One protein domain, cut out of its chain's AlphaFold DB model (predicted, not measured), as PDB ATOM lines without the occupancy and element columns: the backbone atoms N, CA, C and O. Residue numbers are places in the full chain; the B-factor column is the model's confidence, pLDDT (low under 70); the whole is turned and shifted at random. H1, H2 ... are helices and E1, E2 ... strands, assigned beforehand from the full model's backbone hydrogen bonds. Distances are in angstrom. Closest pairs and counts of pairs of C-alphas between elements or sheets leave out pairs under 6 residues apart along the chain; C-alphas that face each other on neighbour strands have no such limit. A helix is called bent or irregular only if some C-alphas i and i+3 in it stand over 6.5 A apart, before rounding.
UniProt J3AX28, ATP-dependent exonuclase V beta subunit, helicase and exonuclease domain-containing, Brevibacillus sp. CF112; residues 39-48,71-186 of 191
ATOM      1  N   TRP A  39     158.475 117.467  25.795       83.88
ATOM      2  CA  TRP A  39     158.865 116.077  26.017       83.88
ATOM      3  C   TRP A  39     157.713 115.308  26.646       83.88
ATOM      4  O   TRP A  39     157.021 115.855  27.505       83.88
ATOM      5  N   SER A  40     157.544 114.033  26.297       87.25
ATOM      6  CA  SER A  40     156.708 113.166  27.129       87.25
ATOM      7  C   SER A  40     157.434 112.849  28.434       87.25
ATOM      8  O   SER A  40     158.663 112.739  28.458       87.25
ATOM      9  N   VAL A  41     156.692 112.700  29.534       85.75
ATOM     10  CA  VAL A  41     157.294 112.312  30.821       85.75
ATOM     11  C   VAL A  41     158.063 110.994  30.693       85.75
ATOM     12  O   VAL A  41     159.168 110.897  31.223       85.75
ATOM     13  N   SER A  42     157.539 110.019  29.945       83.56
ATOM     14  CA  SER A  42     158.225 108.744  29.697       83.56
ATOM     15  C   SER A  42     159.563 108.941  28.982       83.56
ATOM     16  O   SER A  42     160.581 108.452  29.463       83.56
ATOM     17  N   GLU A  43     159.587 109.726  27.898       83.56
ATOM     18  CA  GLU A  43     160.817 110.011  27.147       83.56
ATOM     19  C   GLU A  43     161.859 110.724  28.024       83.56
ATOM     20  O   GLU A  43     163.049 110.404  27.993       83.56
ATOM     21  N   TRP A  44     161.418 111.682  28.840       83.69
ATOM     22  CA  TRP A  44     162.311 112.423  29.723       83.69
ATOM     23  C   TRP A  44     162.924 111.537  30.818       83.69
ATOM     24  O   TRP A  44     164.121 111.622  31.089       83.69
ATOM     25  N   VAL A  45     162.125 110.662  31.433       84.12
ATOM     26  CA  VAL A  45     162.597 109.726  32.467       84.12
ATOM     27  C   VAL A  45     163.578 108.705  31.893       84.12
ATOM     28  O   VAL A  45     164.574 108.396  32.547       84.12
ATOM     29  N   GLU A  46     163.334 108.200  30.684       80.94
ATOM     30  CA  GLU A  46     164.260 107.293  29.996       80.94
ATOM     31  C   GLU A  46     165.616 107.948  29.763       80.94
ATOM     32  O   GLU A  46     166.648 107.389  30.126       80.94
ATOM     33  N   ARG A  47     165.616 109.182  29.258       81.62
ATOM     34  CA  ARG A  47     166.851 109.935  29.050       81.62
ATOM     35  C   ARG A  47     167.639 110.129  30.348       81.62
ATOM     36  O   ARG A  47     168.851 109.937  30.364       81.62
ATOM     37  N   LEU A  48     166.955 110.462  31.446       81.56
ATOM     38  CA  LEU A  48     167.593 110.580  32.761       81.56
ATOM     39  C   LEU A  48     168.175 109.246  33.253       81.56
ATOM     40  O   LEU A  48     169.185 109.251  33.956       81.56
ATOM     41  N   LEU A  71     149.199  87.441  22.936       77.62
ATOM     42  CA  LEU A  71     149.512  88.820  23.302       77.62
ATOM     43  C   LEU A  71     150.955  88.946  23.808       77.62
ATOM     44  O   LEU A  71     151.405  88.134  24.624       77.62
ATOM     45  N   GLU A  72     151.653  89.976  23.343       83.12
ATOM     46  CA  GLU A  72     152.960  90.399  23.852       83.12
ATOM     47  C   GLU A  72     152.818  91.059  25.243       83.12
ATOM     48  O   GLU A  72     151.733  91.480  25.651       83.12
ATOM     49  N   ALA A  73     153.918  91.189  25.995       81.56
ATOM     50  CA  ALA A  73     153.883  91.717  27.368       81.56
ATOM     51  C   ALA A  73     153.263  93.128  27.471       81.56
ATOM     52  O   ALA A  73     152.497  93.405  28.393       81.56
ATOM     53  N   TYR A  74     153.552  94.011  26.509       83.12
ATOM     54  CA  TYR A  74     152.976  95.361  26.480       83.12
ATOM     55  C   TYR A  74     151.466  95.348  26.189       83.12
ATOM     56  O   TYR A  74     150.741  96.217  26.670       83.12
ATOM     57  N   GLU A  75     150.975  94.360  25.434       88.62
ATOM     58  CA  GLU A  75     149.552  94.233  25.107       88.62
ATOM     59  C   GLU A  75     148.762  93.754  26.321       88.62
ATOM     60  O   GLU A  75     147.670  94.257  26.567       88.62
ATOM     61  N   TRP A  76     149.338  92.864  27.134       90.69
ATOM     62  CA  TRP A  76     148.764  92.510  28.435       90.69
ATOM     63  C   TRP A  76     148.631  93.724  29.350       90.69
ATOM     64  O   TRP A  76     147.561  93.943  29.922       90.69
ATOM     65  N   GLY A  77     149.683  94.545  29.426       91.00
ATOM     66  CA  GLY A  77     149.653  95.817  30.146       91.00
ATOM     67  C   GLY A  77     148.548  96.742  29.646       91.00
ATOM     68  O   GLY A  77     147.770  97.264  30.443       91.00
ATOM     69  N   HIS A  78     148.422  96.892  28.325       91.38
ATOM     70  CA  HIS A  78     147.384  97.717  27.711       91.38
ATOM     71  C   HIS A  78     145.968  97.203  28.005       91.38
ATOM     72  O   HIS A  78     145.098  97.989  28.381       91.38
ATOM     73  N   VAL A  79     145.729  95.893  27.875       94.38
ATOM     74  CA  VAL A  79     144.423  95.279  28.155       94.38
ATOM     75  C   VAL A  79     144.039  95.484  29.620       94.38
ATOM     76  O   VAL A  79     142.922  95.926  29.892       94.38
ATOM     77  N   LEU A  80     144.952  95.218  30.563       94.94
ATOM     78  CA  LEU A  80     144.680  95.437  31.984       94.94
ATOM     79  C   LEU A  80     144.369  96.910  32.264       94.94
ATOM     80  O   LEU A  80     143.359  97.206  32.901       94.94
ATOM     81  N   HIS A  81     145.189  97.827  31.749       94.19
ATOM     82  CA  HIS A  81     144.973  99.262  31.922       94.19
ATOM     83  C   HIS A  81     143.581  99.664  31.426       94.19
ATOM     84  O   HIS A  81     142.810 100.259  32.177       94.19
ATOM     85  N   ARG A  82     143.198  99.245  30.214       94.62
ATOM     86  CA  ARG A  82     141.894  99.578  29.626       94.62
ATOM     87  C   ARG A  82     140.721  99.083  30.481       94.62
ATOM     88  O   ARG A  82     139.707  99.778  30.581       94.62
ATOM     89  N   VAL A  83     140.854  97.919  31.122       96.44
ATOM     90  CA  VAL A  83     139.862  97.427  32.094       96.44
ATOM     91  C   VAL A  83     139.789  98.353  33.313       96.44
ATOM     92  O   VAL A  83     138.699  98.787  33.681       96.44
ATOM     93  N   LEU A  84     140.929  98.688  33.925       95.25
ATOM     94  CA  LEU A  84     140.992  99.509  35.144       95.25
ATOM     95  C   LEU A  84     140.567 100.970  34.917       95.25
ATOM     96  O   LEU A  84     139.982 101.596  35.810       95.25
ATOM     97  N   GLU A  85     140.807 101.497  33.719       93.31
ATOM     98  CA  GLU A  85     140.360 102.816  33.264       93.31
ATOM     99  C   GLU A  85     138.833 102.947  33.355       93.31
ATOM    100  O   GLU A  85     138.330 103.942  33.885       93.31
ATOM    101  N   HIS A  86     138.111 101.918  32.894       93.56
ATOM    102  CA  HIS A  86     136.645 101.890  32.802       93.56
ATOM    103  C   HIS A  86     135.969 101.252  34.013       93.56
ATOM    104  O   HIS A  86     134.743 101.201  34.080       93.56
ATOM    105  N   LEU A  87     136.741 100.742  34.970       94.12
ATOM    106  CA  LEU A  87     136.196 100.151  36.181       94.12
ATOM    107  C   LEU A  87     135.560 101.232  37.073       94.12
ATOM    108  O   LEU A  87     136.232 102.193  37.472       94.12
ATOM    109  N   GLN A  88     134.277 101.035  37.393       90.62
ATOM    110  CA  GLN A  88     133.433 101.892  38.227       90.62
ATOM    111  C   GLN A  88     132.894 101.115  39.436       90.62
ATOM    112  O   GLN A  88     133.030  99.895  39.513       90.62
ATOM    113  N   SER A  89     132.320 101.833  40.402       88.50
ATOM    114  CA  SER A  89     131.918 101.292  41.709       88.50
ATOM    115  C   SER A  89     130.751 100.308  41.669       88.50
ATOM    116  O   SER A  89     130.592  99.511  42.586       88.50
ATOM    117  N   ASP A  90     129.898 100.414  40.657       91.00
ATOM    118  CA  ASP A  90     128.700  99.601  40.453       91.00
ATOM    119  C   ASP A  90     128.962  98.348  39.604       91.00
ATOM    120  O   ASP A  90     128.078  97.506  39.460       91.00
ATOM    121  N   HIS A  91     130.174  98.198  39.065       94.69
ATOM    122  CA  HIS A  91     130.549  97.038  38.269       94.69
ATOM    123  C   HIS A  91     130.869  95.833  39.163       94.69
ATOM    124  O   HIS A  91     131.772  95.878  40.002       94.69
ATOM    125  N   ASP A  92     130.170  94.723  38.934       95.31
ATOM    126  CA  ASP A  92     130.500  93.431  39.528       95.31
ATOM    127  C   ASP A  92     131.504  92.641  38.666       95.31
ATOM    128  O   ASP A  92     131.887  93.043  37.564       95.31
ATOM    129  N   LEU A  93     131.970  91.497  39.178       95.38
ATOM    130  CA  LEU A  93     132.959  90.669  38.480       95.38
ATOM    131  C   LEU A  93     132.460  90.147  37.131       95.38
ATOM    132  O   LEU A  93     133.252  90.026  36.195       95.38
ATOM    133  N   GLU A  94     131.168  89.843  37.031       96.00
ATOM    134  CA  GLU A  94     130.579  89.363  35.785       96.00
ATOM    135  C   GLU A  94     130.595  90.479  34.740       96.00
ATOM    136  O   GLU A  94     131.035  90.255  33.615       96.00
ATOM    137  N   TYR A  95     130.237  91.706  35.123       97.31
ATOM    138  CA  TYR A  95     130.297  92.862  34.242       97.31
ATOM    139  C   TYR A  95     131.721  93.123  33.750       97.31
ATOM    140  O   TYR A  95     131.954  93.337  32.556       97.31
ATOM    141  N   VAL A  96     132.703  93.057  34.651       97.06
ATOM    142  CA  VAL A  96     134.107  93.254  34.285       97.06
ATOM    143  C   VAL A  96     134.575  92.185  33.295       97.06
ATOM    144  O   VAL A  96     135.174  92.524  32.272       97.06
ATOM    145  N   ARG A  97     134.265  90.908  33.547       95.12
ATOM    146  CA  ARG A  97     134.651  89.801  32.662       95.12
ATOM    147  C   ARG A  97     133.941  89.867  31.313       95.12
ATOM    148  O   ARG A  97     134.567  89.699  30.267       95.12
ATOM    149  N   GLU A  98     132.634  90.094  31.317       93.50
ATOM    150  CA  GLU A  98     131.815  89.978  30.115       93.50
ATOM    151  C   GLU A  98     131.869  91.232  29.238       93.50
ATOM    152  O   GLU A  98     131.844  91.111  28.007       93.50
ATOM    153  N   HIS A  99     132.005  92.417  29.842       96.25
ATOM    154  CA  HIS A  99     131.964  93.699  29.139       96.25
ATOM    155  C   HIS A  99     133.320  94.399  29.090       96.25
ATOM    156  O   HIS A  99     133.825  94.639  27.990       96.25
ATOM    157  N   LEU A 100     133.935  94.709  30.237       97.25
ATOM    158  CA  LEU A 100     135.164  95.515  30.243       97.25
ATOM    159  C   LEU A 100     136.338  94.775  29.602       97.25
ATOM    160  O   LEU A 100     137.014  95.335  28.740       97.25
ATOM    161  N   LEU A 101     136.545  93.503  29.952       96.31
ATOM    162  CA  LEU A 101     137.605  92.690  29.359       96.31
ATOM    163  C   LEU A 101     137.364  92.463  27.863       96.31
ATOM    164  O   LEU A 101     138.296  92.540  27.068       96.31
ATOM    165  N   LYS A 102     136.108  92.251  27.453       95.19
ATOM    166  CA  LYS A 102     135.745  92.132  26.034       95.19
ATOM    167  C   LYS A 102     136.093  93.401  25.252       95.19
ATOM    168  O   LYS A 102     136.662  93.314  24.168       95.19
ATOM    169  N   MET A 103     135.756  94.570  25.794       96.00
ATOM    170  CA  MET A 103     136.082  95.860  25.186       96.00
ATOM    171  C   MET A 103     137.600  96.089  25.129       96.00
ATOM    172  O   MET A 103     138.106  96.532  24.101       96.00
ATOM    173  N   ALA A 104     138.325  95.760  26.200       95.69
ATOM    174  CA  ALA A 104     139.777  95.888  26.259       95.69
ATOM    175  C   ALA A 104     140.495  94.963  25.265       95.69
ATOM    176  O   ALA A 104     141.430  95.375  24.595       95.69
ATOM    177  N   LEU A 105     140.031  93.725  25.096       93.75
ATOM    178  CA  LEU A 105     140.587  92.811  24.093       93.75
ATOM    179  C   LEU A 105     140.287  93.274  22.663       93.75
ATOM    180  O   LEU A 105     141.138  93.163  21.778       93.75
ATOM    181  N   ALA A 106     139.110  93.859  22.433       92.19
ATOM    182  CA  ALA A 106     138.762  94.402  21.129       92.19
ATOM    183  C   ALA A 106     139.683  95.564  20.709       92.19
ATOM    184  O   ALA A 106     139.932  95.711  19.512       92.19
ATOM    185  N   SER A 107     140.240  96.347  21.650       90.31
ATOM    186  CA  SER A 107     141.192  97.425  21.319       90.31
ATOM    187  C   SER A 107     142.521  96.904  20.762       90.31
ATOM    188  O   SER A 107     143.179  97.617  20.007       90.31
ATOM    189  N   VAL A 108     142.875  95.650  21.059       89.00
ATOM    190  CA  VAL A 108     144.047  94.947  20.504       89.00
ATOM    191  C   VAL A 108     143.676  93.958  19.390       89.00
ATOM    192  O   VAL A 108     144.495  93.151  18.961       89.00
ATOM    193  N   GLY A 109     142.439  94.017  18.883       87.38
ATOM    194  CA  GLY A 109     141.978  93.194  17.761       87.38
ATOM    195  C   GLY A 109     141.577  91.760  18.123       87.38
ATOM    196  O   GLY A 109     141.358  90.950  17.222       87.38
ATOM    197  N   LEU A 110     141.440  91.436  19.413       88.44
ATOM    198  CA  LEU A 110     140.982  90.129  19.882       88.44
ATOM    199  C   LEU A 110     139.501  90.179  20.264       88.44
ATOM    200  O   LEU A 110     139.105  90.854  21.208       88.44
ATOM    201  N   THR A 111     138.667  89.441  19.536       89.00
ATOM    202  CA  THR A 111     137.205  89.472  19.723       89.00
ATOM    203  C   THR A 111     136.583  88.105  20.003       89.00
ATOM    204  O   THR A 111     135.380  88.031  20.257       89.00
ATOM    205  N   SER A 112     137.373  87.024  19.969       89.00
ATOM    206  CA  SER A 112     136.874  85.666  20.190       89.00
ATOM    207  C   SER A 112     136.565  85.380  21.659       89.00
ATOM    208  O   SER A 112     137.147  85.964  22.579       89.00
ATOM    209  N   GLN A 113     135.651  84.434  21.881       90.00
ATOM    210  CA  GLN A 113     135.306  83.978  23.223       90.00
ATOM    211  C   GLN A 113     136.494  83.306  23.915       90.00
ATOM    212  O   GLN A 113     136.721  83.520  25.104       90.00
ATOM    213  N   GLU A 114     137.277  82.532  23.169       90.31
ATOM    214  CA  GLU A 114     138.460  81.828  23.656       90.31
ATOM    215  C   GLU A 114     139.517  82.813  24.166       90.31
ATOM    216  O   GLU A 114     140.084  82.604  25.237       90.31
ATOM    217  N   ALA A 115     139.734  83.924  23.448       89.38
ATOM    218  CA  ALA A 115     140.665  84.966  23.875       89.38
ATOM    219  C   ALA A 115     140.218  85.606  25.193       89.38
ATOM    220  O   ALA A 115     141.045  85.867  26.063       89.38
ATOM    221  N   ARG A 116     138.909  85.812  25.368       91.81
ATOM    222  CA  ARG A 116     138.339  86.363  26.601       91.81
ATOM    223  C   ARG A 116     138.499  85.429  27.793       91.81
ATOM    224  O   ARG A 116     138.915  85.885  28.853       91.81
ATOM    225  N   VAL A 117     138.208  84.140  27.618       92.94
ATOM    226  CA  VAL A 117     138.406  83.128  28.670       92.94
ATOM    227  C   VAL A 117     139.879  83.071  29.071       92.94
ATOM    228  O   VAL A 117     140.196  83.213  30.248       92.94
ATOM    229  N   PHE A 118     140.780  82.972  28.093       91.50
ATOM    230  CA  PHE A 118     142.218  82.926  28.343       91.50
ATOM    231  C   PHE A 118     142.746  84.197  29.024       91.50
ATOM    232  O   PHE A 118     143.539  84.130  29.961       91.50
ATOM    233  N   ALA A 119     142.291  85.375  28.596       92.62
ATOM    234  CA  ALA A 119     142.682  86.632  29.223       92.62
ATOM    235  C   ALA A 119     142.176  86.743  30.667       92.62
ATOM    236  O   ALA A 119     142.892  87.262  31.521       92.62
ATOM    237  N   TRP A 120     140.982  86.223  30.964       95.38
ATOM    238  CA  TRP A 120     140.469  86.176  32.330       95.38
ATOM    239  C   TRP A 120     141.297  85.249  33.227       95.38
ATOM    240  O   TRP A 120     141.593  85.615  34.360       95.38
ATOM    241  N   GLU A 121     141.742  84.094  32.724       94.06
ATOM    242  CA  GLU A 121     142.653  83.203  33.463       94.06
ATOM    243  C   GLU A 121     143.984  83.881  33.820       94.06
ATOM    244  O   GLU A 121     144.583  83.566  34.847       94.06
ATOM    245  N   LYS A 122     144.448  84.819  32.985       91.88
ATOM    246  CA  LYS A 122     145.707  85.549  33.190       91.88
ATOM    247  C   LYS A 122     145.563  86.778  34.080       91.88
ATOM    248  O   LYS A 122     146.352  86.945  35.000       91.88
ATOM    249  N   LEU A 123     144.575  87.628  33.807       93.44
ATOM    250  CA  LEU A 123     144.431  88.944  34.441       93.44
ATOM    251  C   LEU A 123     143.399  88.967  35.573       93.44
ATOM    252  O   LEU A 123     143.391  89.892  36.382       93.44
ATOM    253  N   GLY A 124     142.506  87.975  35.637       94.38
ATOM    254  CA  GLY A 124     141.351  87.990  36.534       94.38
ATOM    255  C   GLY A 124     141.741  88.128  38.002       94.38
ATOM    256  O   GLY A 124     141.111  88.891  38.729       94.38
ATOM    257  N   ALA A 125     142.820  87.465  38.430       94.31
ATOM    258  CA  ALA A 125     143.319  87.582  39.799       94.31
ATOM    259  C   ALA A 125     143.745  89.022  40.140       94.31
ATOM    260  O   ALA A 125     143.342  89.540  41.175       94.31
ATOM    261  N   GLU A 126     144.492  89.691  39.257       93.50
ATOM    262  CA  GLU A 126     144.958  91.070  39.467       93.50
ATOM    263  C   GLU A 126     143.794  92.067  39.505       93.50
ATOM    264  O   GLU A 126     143.731  92.930  40.385       93.50
ATOM    265  N   ILE A 127     142.827  91.899  38.598       95.44
ATOM    266  CA  ILE A 127     141.596  92.697  38.555       95.44
ATOM    267  C   ILE A 127     140.814  92.535  39.865       95.44
ATOM    268  O   ILE A 127     140.441  93.529  40.491       95.44
ATOM    269  N   VAL A 128     140.607  91.294  40.316       95.62
ATOM    270  CA  VAL A 128     139.911  90.981  41.574       95.62
ATOM    271  C   VAL A 128     140.657  91.568  42.772       95.62
ATOM    272  O   VAL A 128     140.030  92.119  43.681       95.62
ATOM    273  N   THR A 129     141.988  91.481  42.792       94.81
ATOM    274  CA  THR A 129     142.811  92.082  43.846       94.81
ATOM    275  C   THR A 129     142.612  93.591  43.901       94.81
ATOM    276  O   THR A 129     142.377  94.126  44.985       94.81
ATOM    277  N   TYR A 130     142.641  94.283  42.758       95.12
ATOM    278  CA  TYR A 130     142.395  95.721  42.727       95.12
ATOM    279  C   TYR A 130     140.971  96.063  43.174       95.12
ATOM    280  O   TYR A 130     140.820  96.907  44.054       95.12
ATOM    281  N   MET A 131     139.943  95.376  42.664       95.44
ATOM    282  CA  MET A 131     138.541  95.609  43.048       95.44
ATOM    283  C   MET A 131     138.301  95.468  44.558       95.44
ATOM    284  O   MET A 131     137.503  96.201  45.136       95.44
ATOM    285  N   ASN A 132     139.020  94.564  45.224       95.38
ATOM    286  CA  ASN A 132     138.903  94.372  46.670       95.38
ATOM    287  C   ASN A 132     139.824  95.282  47.501       95.38
ATOM    288  O   ASN A 132     139.706  95.321  48.732       95.38
ATOM    289  N   SER A 133     140.739  96.007  46.854       95.56
ATOM    290  CA  SER A 133     141.719  96.859  47.521       95.56
ATOM    291  C   SER A 133     141.081  98.093  48.158       95.56
ATOM    292  O   SER A 133     140.094  98.644  47.666       95.56
ATOM    293  N   ASP A 134     141.693  98.587  49.233       95.25
ATOM    294  CA  ASP A 134     141.260  99.839  49.860       95.25
ATOM    295  C   ASP A 134     141.465 101.043  48.933       95.25
ATOM    296  O   ASP A 134     140.700 102.000  48.997       95.25
ATOM    297  N   LEU A 135     142.428 100.958  48.008       93.81
ATOM    298  CA  LEU A 135     142.657 101.972  46.983       93.81
ATOM    299  C   LEU A 135     141.462 102.093  46.027       93.81
ATOM    300  O   LEU A 135     141.036 103.204  45.717       93.81
ATOM    301  N   HIS A 136     140.892 100.970  45.580       94.38
ATOM    302  CA  HIS A 136     139.693 100.992  44.745       94.38
ATOM    303  C   HIS A 136     138.475 101.490  45.527       94.38
ATOM    304  O   HIS A 136     137.740 102.342  45.029       94.38
ATOM    305  N   LYS A 137     138.299 101.045  46.779       93.38
ATOM    306  CA  LYS A 137     137.228 101.550  47.655       93.38
ATOM    307  C   LYS A 137     137.326 103.064  47.854       93.38
ATOM    308  O   LYS A 137     136.309 103.747  47.772       93.38
ATOM    309  N   GLU A 138     138.531 103.595  48.074       94.12
ATOM    310  CA  GLU A 138     138.775 105.040  48.171       94.12
ATOM    311  C   GLU A 138     138.435 105.746  46.851       94.12
ATOM    312  O   GLU A 138     137.739 106.761  46.863       94.12
ATOM    313  N   CYS A 139     138.876 105.196  45.715       94.38
ATOM    314  CA  CYS A 139     138.567 105.735  44.390       94.38
ATOM    315  C   CYS A 139     137.053 105.854  44.172       94.38
ATOM    316  O   CYS A 139     136.582 106.904  43.743       94.38
ATOM    317  N   CYS A 140     136.286 104.818  44.517       92.12
ATOM    318  CA  CYS A 140     134.826 104.781  44.385       92.12
ATOM    319  C   CYS A 140     134.098 105.808  45.268       92.12
ATOM    320  O   CYS A 140     132.962 106.173  44.979       92.12
ATOM    321  N   GLN A 141     134.741 106.299  46.330       91.50
ATOM    322  CA  GLN A 141     134.219 107.366  47.190       91.50
ATOM    323  C   GLN A 141     134.624 108.771  46.710       91.50
ATOM    324  O   GLN A 141     134.190 109.776  47.282       91.50
ATOM    325  N   GLY A 142     135.472 108.864  45.682       88.62
ATOM    326  CA  GLY A 142     135.942 110.123  45.122       88.62
ATOM    327  C   GLY A 142     134.796 110.962  44.555       88.62
ATOM    328  O   GLY A 142     133.974 110.485  43.779       88.62
ATOM    329  N   LYS A 143     134.762 112.258  44.894       84.88
ATOM    330  CA  LYS A 143     133.711 113.180  44.419       84.88
ATOM    331  C   LYS A 143     133.768 113.394  42.904       84.88
ATOM    332  O   LYS A 143     132.757 113.683  42.267       84.88
ATOM    333  N   ARG A 144     134.979 113.351  42.350       90.25
ATOM    334  CA  ARG A 144     135.271 113.448  40.919       90.25
ATOM    335  C   ARG A 144     136.414 112.501  40.616       90.25
ATOM    336  O   ARG A 144     137.430 112.567  41.305       90.25
ATOM    337  N   ILE A 145     136.224 111.665  39.607       93.38
ATOM    338  CA  ILE A 145     137.188 110.672  39.143       93.38
ATOM    339  C   ILE A 145     137.472 110.992  37.677       93.38
ATOM    340  O   ILE A 145     136.545 111.242  36.908       93.38
ATOM    341  N   TYR A 146     138.745 111.003  37.315       93.94
ATOM    342  CA  TYR A 146     139.220 111.185  35.953       93.94
ATOM    343  C   TYR A 146     140.141 110.012  35.625       93.94
ATOM    344  O   TYR A 146     140.997 109.659  36.439       93.94
ATOM    345  N   SER A 147     139.965 109.431  34.446       94.44
ATOM    346  CA  SER A 147     140.869 108.424  33.889       94.44
ATOM    347  C   SER A 147     141.502 108.984  32.616       94.44
ATOM    348  O   SER A 147     140.879 109.827  31.963       94.44
ATOM    349  N   GLU A 148     142.716 108.543  32.282       93.56
ATOM    350  CA  GLU A 148     143.456 108.977  31.085       93.56
ATOM    351  C   GLU A 148     143.521 110.513  30.954       93.56
ATOM    352  O   GLU A 148     143.252 111.091  29.900       93.56
ATOM    353  N   MET A 149     143.831 111.210  32.054       94.19
ATOM    354  CA  MET A 149     143.804 112.673  32.098       94.19
ATOM    355  C   MET A 149     145.076 113.256  31.458       94.19
ATOM    356  O   MET A 149     146.153 113.150  32.057       94.19
ATOM    357  N   PRO A 150     144.993 113.914  30.282       94.44
ATOM    358  CA  PRO A 150     146.155 114.533  29.668       94.44
ATOM    359  C   PRO A 150     146.579 115.771  30.457       94.44
ATOM    360  O   PRO A 150     145.746 116.535  30.952       94.44
ATOM    361  N   PHE A 151     147.883 116.014  30.526       93.62
ATOM    362  CA  PHE A 151     148.432 117.230  31.109       93.62
ATOM    363  C   PHE A 151     149.621 117.753  30.308       93.62
ATOM    364  O   PHE A 151     150.313 117.018  29.601       93.62
ATOM    365  N   ALA A 152     149.874 119.047  30.469       92.06
ATOM    366  CA  ALA A 152     151.098 119.698  30.043       92.06
ATOM    367  C   ALA A 152     151.571 120.616  31.171       92.06
ATOM    368  O   ALA A 152     150.782 121.379  31.730       92.06
ATOM    369  N   VAL A 153     152.850 120.533  31.517       90.50
ATOM    370  CA  VAL A 153     153.471 121.336  32.568       90.50
ATOM    371  C   VAL A 153     154.749 121.967  32.044       90.50
ATOM    372  O   VAL A 153     155.515 121.360  31.300       90.50
ATOM    373  N   ARG A 154     154.984 123.210  32.451       87.31
ATOM    374  CA  ARG A 154     156.245 123.902  32.232       87.31
ATOM    375  C   ARG A 154     156.988 123.950  33.558       87.31
ATOM    376  O   ARG A 154     156.482 124.503  34.530       87.31
ATOM    377  N   LEU A 155     158.157 123.331  33.595       83.38
ATOM    378  CA  LEU A 155     159.065 123.336  34.727       83.38
ATOM    379  C   LEU A 155     160.190 124.328  34.459       83.38
ATOM    380  O   LEU A 155     160.668 124.438  33.328       83.38
ATOM    381  N   PHE A 156     160.618 124.992  35.532       80.25
ATOM    382  CA  PHE A 156     161.573 126.099  35.526       80.25
ATOM    383  C   PHE A 156     161.028 127.319  34.770       80.25
ATOM    384  O   PHE A 156     160.833 127.311  33.556       80.25
ATOM    385  N   GLU A 157     160.751 128.386  35.518       61.53
ATOM    386  CA  GLU A 157     160.635 129.711  34.919       61.53
ATOM    387  C   GLU A 157     162.036 130.223  34.601       61.53
ATOM    388  O   GLU A 157     163.011 129.772  35.203       61.53
ATOM    389  N   ASP A 158     162.117 131.123  33.627       58.34
ATOM    390  CA  ASP A 158     163.328 131.610  32.967       58.34
ATOM    391  C   ASP A 158     164.229 132.432  33.916       58.34
ATOM    392  O   ASP A 158     164.459 133.629  33.756       58.34
ATOM    393  N   VAL A 159     164.728 131.792  34.973       59.84
ATOM    394  CA  VAL A 159     165.702 132.340  35.913       59.84
ATOM    395  C   VAL A 159     167.078 132.096  35.306       59.84
ATOM    396  O   VAL A 159     167.791 131.208  35.758       59.84
ATOM    397  N   GLN A 160     167.351 132.827  34.219       55.72
ATOM    398  CA  GLN A 160     168.601 133.130  33.490       55.72
ATOM    399  C   GLN A 160     169.681 132.043  33.256       55.72
ATOM    400  O   GLN A 160     170.572 132.268  32.445       55.72
ATOM    401  N   GLU A 161     169.616 130.859  33.863       58.09
ATOM    402  CA  GLU A 161     170.658 129.824  33.794       58.09
ATOM    403  C   GLU A 161     170.115 128.386  33.682       58.09
ATOM    404  O   GLU A 161     170.884 127.475  33.387       58.09
ATOM    405  N   ARG A 162     168.812 128.138  33.905       59.47
ATOM    406  CA  ARG A 162     168.251 126.763  33.935       59.47
ATOM    407  C   ARG A 162     167.427 126.356  32.712       59.47
ATOM    408  O   ARG A 162     167.077 125.184  32.597       59.47
ATOM    409  N   GLY A 163     167.155 127.288  31.797       67.19
ATOM    410  CA  GLY A 163     166.276 127.054  30.649       67.19
ATOM    411  C   GLY A 163     164.838 126.715  31.059       67.19
ATOM    412  O   GLY A 163     164.482 126.738  32.235       67.19
ATOM    413  N   THR A 164     163.997 126.410  30.074       76.88
ATOM    414  CA  THR A 164     162.595 126.026  30.282       76.88
ATOM    415  C   THR A 164     162.398 124.573  29.859       76.88
ATOM    416  O   THR A 164     162.749 124.208  28.737       76.88
ATOM    417  N   LEU A 165     161.800 123.740  30.714       83.06
ATOM    418  CA  LEU A 165     161.449 122.359  30.374       83.06
ATOM    419  C   LEU A 165     159.933 122.238  30.234       83.06
ATOM    420  O   LEU A 165     159.198 122.426  31.198       83.06
ATOM    421  N   SER A 166     159.450 121.907  29.039       88.31
ATOM    422  CA  SER A 166     158.028 121.621  28.822       88.31
ATOM    423  C   SER A 166     157.812 120.112  28.768       88.31
ATOM    424  O   SER A 166     158.424 119.437  27.941       88.31
ATOM    425  N   LEU A 167     156.949 119.593  29.641       89.56
ATOM    426  CA  LEU A 167     156.584 118.181  29.720       89.56
ATOM    427  C   LEU A 167     155.098 117.995  29.415       89.56
ATOM    428  O   LEU A 167     154.274 118.816  29.818       89.56
ATOM    429  N   ASN A 168     154.742 116.897  28.762       93.56
ATOM    430  CA  ASN A 168     153.374 116.415  28.655       93.56
ATOM    431  C   ASN A 168     153.274 114.946  29.074       93.56
ATOM    432  O   ASN A 168     154.265 114.219  29.156       93.56
ATOM    433  N   GLY A 169     152.062 114.509  29.369       93.44
ATOM    434  CA  GLY A 169     151.803 113.126  29.724       93.44
ATOM    435  C   GLY A 169     150.322 112.866  29.899       93.44
ATOM    436  O   GLY A 169     149.490 113.759  29.727       93.44
ATOM    437  N   VAL A 170     150.021 111.626  30.252       93.50
ATOM    438  CA  VAL A 170     148.681 111.185  30.612       93.50
ATOM    439  C   VAL A 170     148.769 110.555  31.994       93.50
ATOM    440  O   VAL A 170     149.718 109.830  32.284       93.50
ATOM    441  N   ILE A 171     147.837 110.923  32.865       94.44
ATOM    442  CA  ILE A 171     147.679 110.326  34.187       94.44
ATOM    443  C   ILE A 171     146.607 109.244  34.079       94.44
ATOM    444  O   ILE A 171     145.463 109.567  33.756       94.44
ATOM    445  N   ASP A 172     146.966 108.005  34.408       94.69
ATOM    446  CA  ASP A 172     146.083 106.839  34.319       94.69
ATOM    447  C   ASP A 172     144.776 107.049  35.089       94.69
ATOM    448  O   ASP A 172     143.684 106.918  34.530       94.69
ATOM    449  N   LYS A 173     144.871 107.417  36.377       94.88
ATOM    450  CA  LYS A 173     143.696 107.696  37.209       94.88
ATOM    451  C   LYS A 173     143.969 108.741  38.279       94.88
ATOM    452  O   LYS A 173     144.992 108.719  38.960       94.88
ATOM    453  N   VAL A 174     143.015 109.645  38.471       95.88
ATOM    454  CA  VAL A 174     143.041 110.634  39.549       95.88
ATOM    455  C   VAL A 174     141.646 110.862  40.106       95.88
ATOM    456  O   VAL A 174     140.672 110.957  39.361       95.88
ATOM    457  N   TRP A 175     141.533 110.991  41.426       95.38
ATOM    458  CA  TRP A 175     140.280 111.395  42.056       95.38
ATOM    459  C   TRP A 175     140.484 112.422  43.157       95.38
ATOM    460  O   TRP A 175     141.511 112.450  43.836       95.38
ATOM    461  N   LEU A 176     139.469 113.269  43.337       95.38
ATOM    462  CA  LEU A 176     139.408 114.233  44.428       95.38
ATOM    463  C   LEU A 176     138.741 113.594  45.650       95.38
ATOM    464  O   LEU A 176     137.568 113.205  45.608       95.38
ATOM    465  N   ARG A 177     139.493 113.525  46.745       91.75
ATOM    466  CA  ARG A 177     139.042 113.055  48.055       91.75
ATOM    467  C   ARG A 177     138.167 114.102  48.747       91.75
ATOM    468  O   ARG A 177     138.182 115.286  48.412       91.75
ATOM    469  N   ALA A 178     137.434 113.667  49.771       88.56
ATOM    470  CA  ALA A 178     136.570 114.542  50.568       88.56
ATOM    471  C   ALA A 178     137.333 115.658  51.313       88.56
ATOM    472  O   ALA A 178     136.774 116.729  51.535       88.56
ATOM    473  N   ASP A 179     138.609 115.441  51.654       91.19
ATOM    474  CA  ASP A 179     139.478 116.433  52.306       91.19
ATOM    475  C   ASP A 179     140.077 117.465  51.330       91.19
ATOM    476  O   ASP A 179     140.904 118.288  51.722       91.19
ATOM    477  N   GLY A 180     139.673 117.429  50.055       89.81
ATOM    478  CA  GLY A 180     140.149 118.337  49.014       89.81
ATOM    479  C   GLY A 180     141.510 117.964  48.425       89.81
ATOM    480  O   GLY A 180     141.995 118.679  47.549       89.81
ATOM    481  N   LYS A 181     142.128 116.856  48.856       93.62
ATOM    482  CA  LYS A 181     143.354 116.334  48.239       93.62
ATOM    483  C   LYS A 181     143.030 115.451  47.040       93.62
ATOM    484  O   LYS A 181     141.968 114.838  46.976       93.62
ATOM    485  N   ALA A 182     143.966 115.363  46.102       94.06
ATOM    486  CA  ALA A 182     143.878 114.436  44.980       94.06
ATOM    487  C   ALA A 182     144.743 113.197  45.239       94.06
ATOM    488  O   ALA A 182     145.873 113.326  45.712       94.06
ATOM    489  N   THR A 183     144.227 112.020  44.893       95.50
ATOM    490  CA  THR A 183     145.020 110.790  44.789       95.50
ATOM    491  C   THR A 183     145.274 110.524  43.316       95.50
ATOM    492  O   THR A 183     144.329 110.499  42.531       95.50
ATOM    493  N   VAL A 184     146.543 110.346  42.951       95.12
ATOM    494  CA  VAL A 184     146.984 109.992  41.597       95.12
ATOM    495  C   VAL A 184     147.493 108.559  41.626       95.12
ATOM    496  O   VAL A 184     148.278 108.206  42.507       95.12
ATOM    497  N   VAL A 185     147.045 107.745  40.677       94.25
ATOM    498  CA  VAL A 185     147.448 106.348  40.521       94.25
ATOM    499  C   VAL A 185     148.041 106.157  39.136       94.25
ATOM    500  O   VAL A 185     147.537 106.704  38.160       94.25
ATOM    501  N   ASP A 186     149.114 105.376  39.097       92.75
ATOM    502  CA  ASP A 186     149.799 104.903  37.901       92.75
ATOM    503  C   ASP A 186     149.771 103.370  37.949       92.75
ATOM    504  O   ASP A 186     150.293 102.768  38.895       92.75
TER     505      ASP A 186
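This is residues 39 to 48 and 71 to 186 of the 191 residues of the protein "ATP-dependent exonuclase V beta subunit, helicase and exonuclease domain-containing" of Brevibacillus sp. CF112 (UniProt J3AX28). A long hairpin of two strands, E1 and E2, is bent sharply near one end, and its long arm reaches away from a cluster of helices made by H2, H3 and the bent helix H4. The short arm gains a third strand, E3, with H5 over it, while H1 sits beside the long arm and residues 81 to 86 of H2 graze the sheet. The printed part has 126 residues with five named helices and then three named strands, in the order H1 H2 H3 H4 H5 E1 E2 E3. The sheet runs E1 E2 E3, antiparallel throughout; the class is mixed, helices and strands. The whole is loose, with a radius of gyration of the C-alphas of 17.9 A, and flat, spanning 60 by 38 by 18 A.

E1, residues 144 to 155, E2, residues 165 to 176, and E3, residues 182 to 185, form a meander, each strand the antiparallel neighbour of the one before, in a twisted sheet. E1 bends by 86 degrees at residue 147 and E2 by 84 degrees at residue 172. In the hairpin of E1 and E2, N 153 and O 167 are 2.8 A apart, within hydrogen-bond range; in that of E2 and E3, N 185 and O 173 are 2.8 A apart. H1, residues 41 to 48, is on the sheet but at the sheet's level, only just, with a height of 3.9 A; the closest C-alphas, of Val 41 and Gly 169 of E2, are 5.7 A apart. H5, residues 134 to 140, is on the sheet at a height of 9.9 A. H2, residues 73 to 86, only grazes the sheet, with C-alphas 85 and 147 of E1 closest at 5.7 A. H2 touches H3, residues 93 to 107, at a steep tilt of 54 degrees, opposite ways; C-alphas 79 and 104 are closest, 5.1 A. H4, residues 113 to 132, was assigned as one helix by its hydrogen bonds but is bent, with C-alphas 122 and 125 7.3 A apart. Its arm H4a, residues 113 to 122, touches H3, with C-alphas 102 and 116 closest at 6.4 A. H4b, residues 125 to 132, is close to but not clearly touching H2, H3 and H5. Every O i to N i+4 pair is within hydrogen-bond range in H1, H4a, H4b and H5, against 9 of 10 in H2 and 9 of 11 in H3.

H1 begins at C-alpha 41, (157.294, 112.312, 30.821). H2 is 20.7 A long, H3 20.2 A, E1 26.5 A and E2 27.4 A. E3 ends at C-alpha 185, (147.448, 106.348, 40.521).

The two farthest C-alphas, of Glu 114 and Gln 160, are 60.3 A apart. Residues 49 to 70 are not printed, and C-alphas 48 and 71 are 29.8 A apart across this cut. Of the links printed whole, none is long. Mean pLDDT of the printed part is 89.7; residues 157 to 163 are under 70.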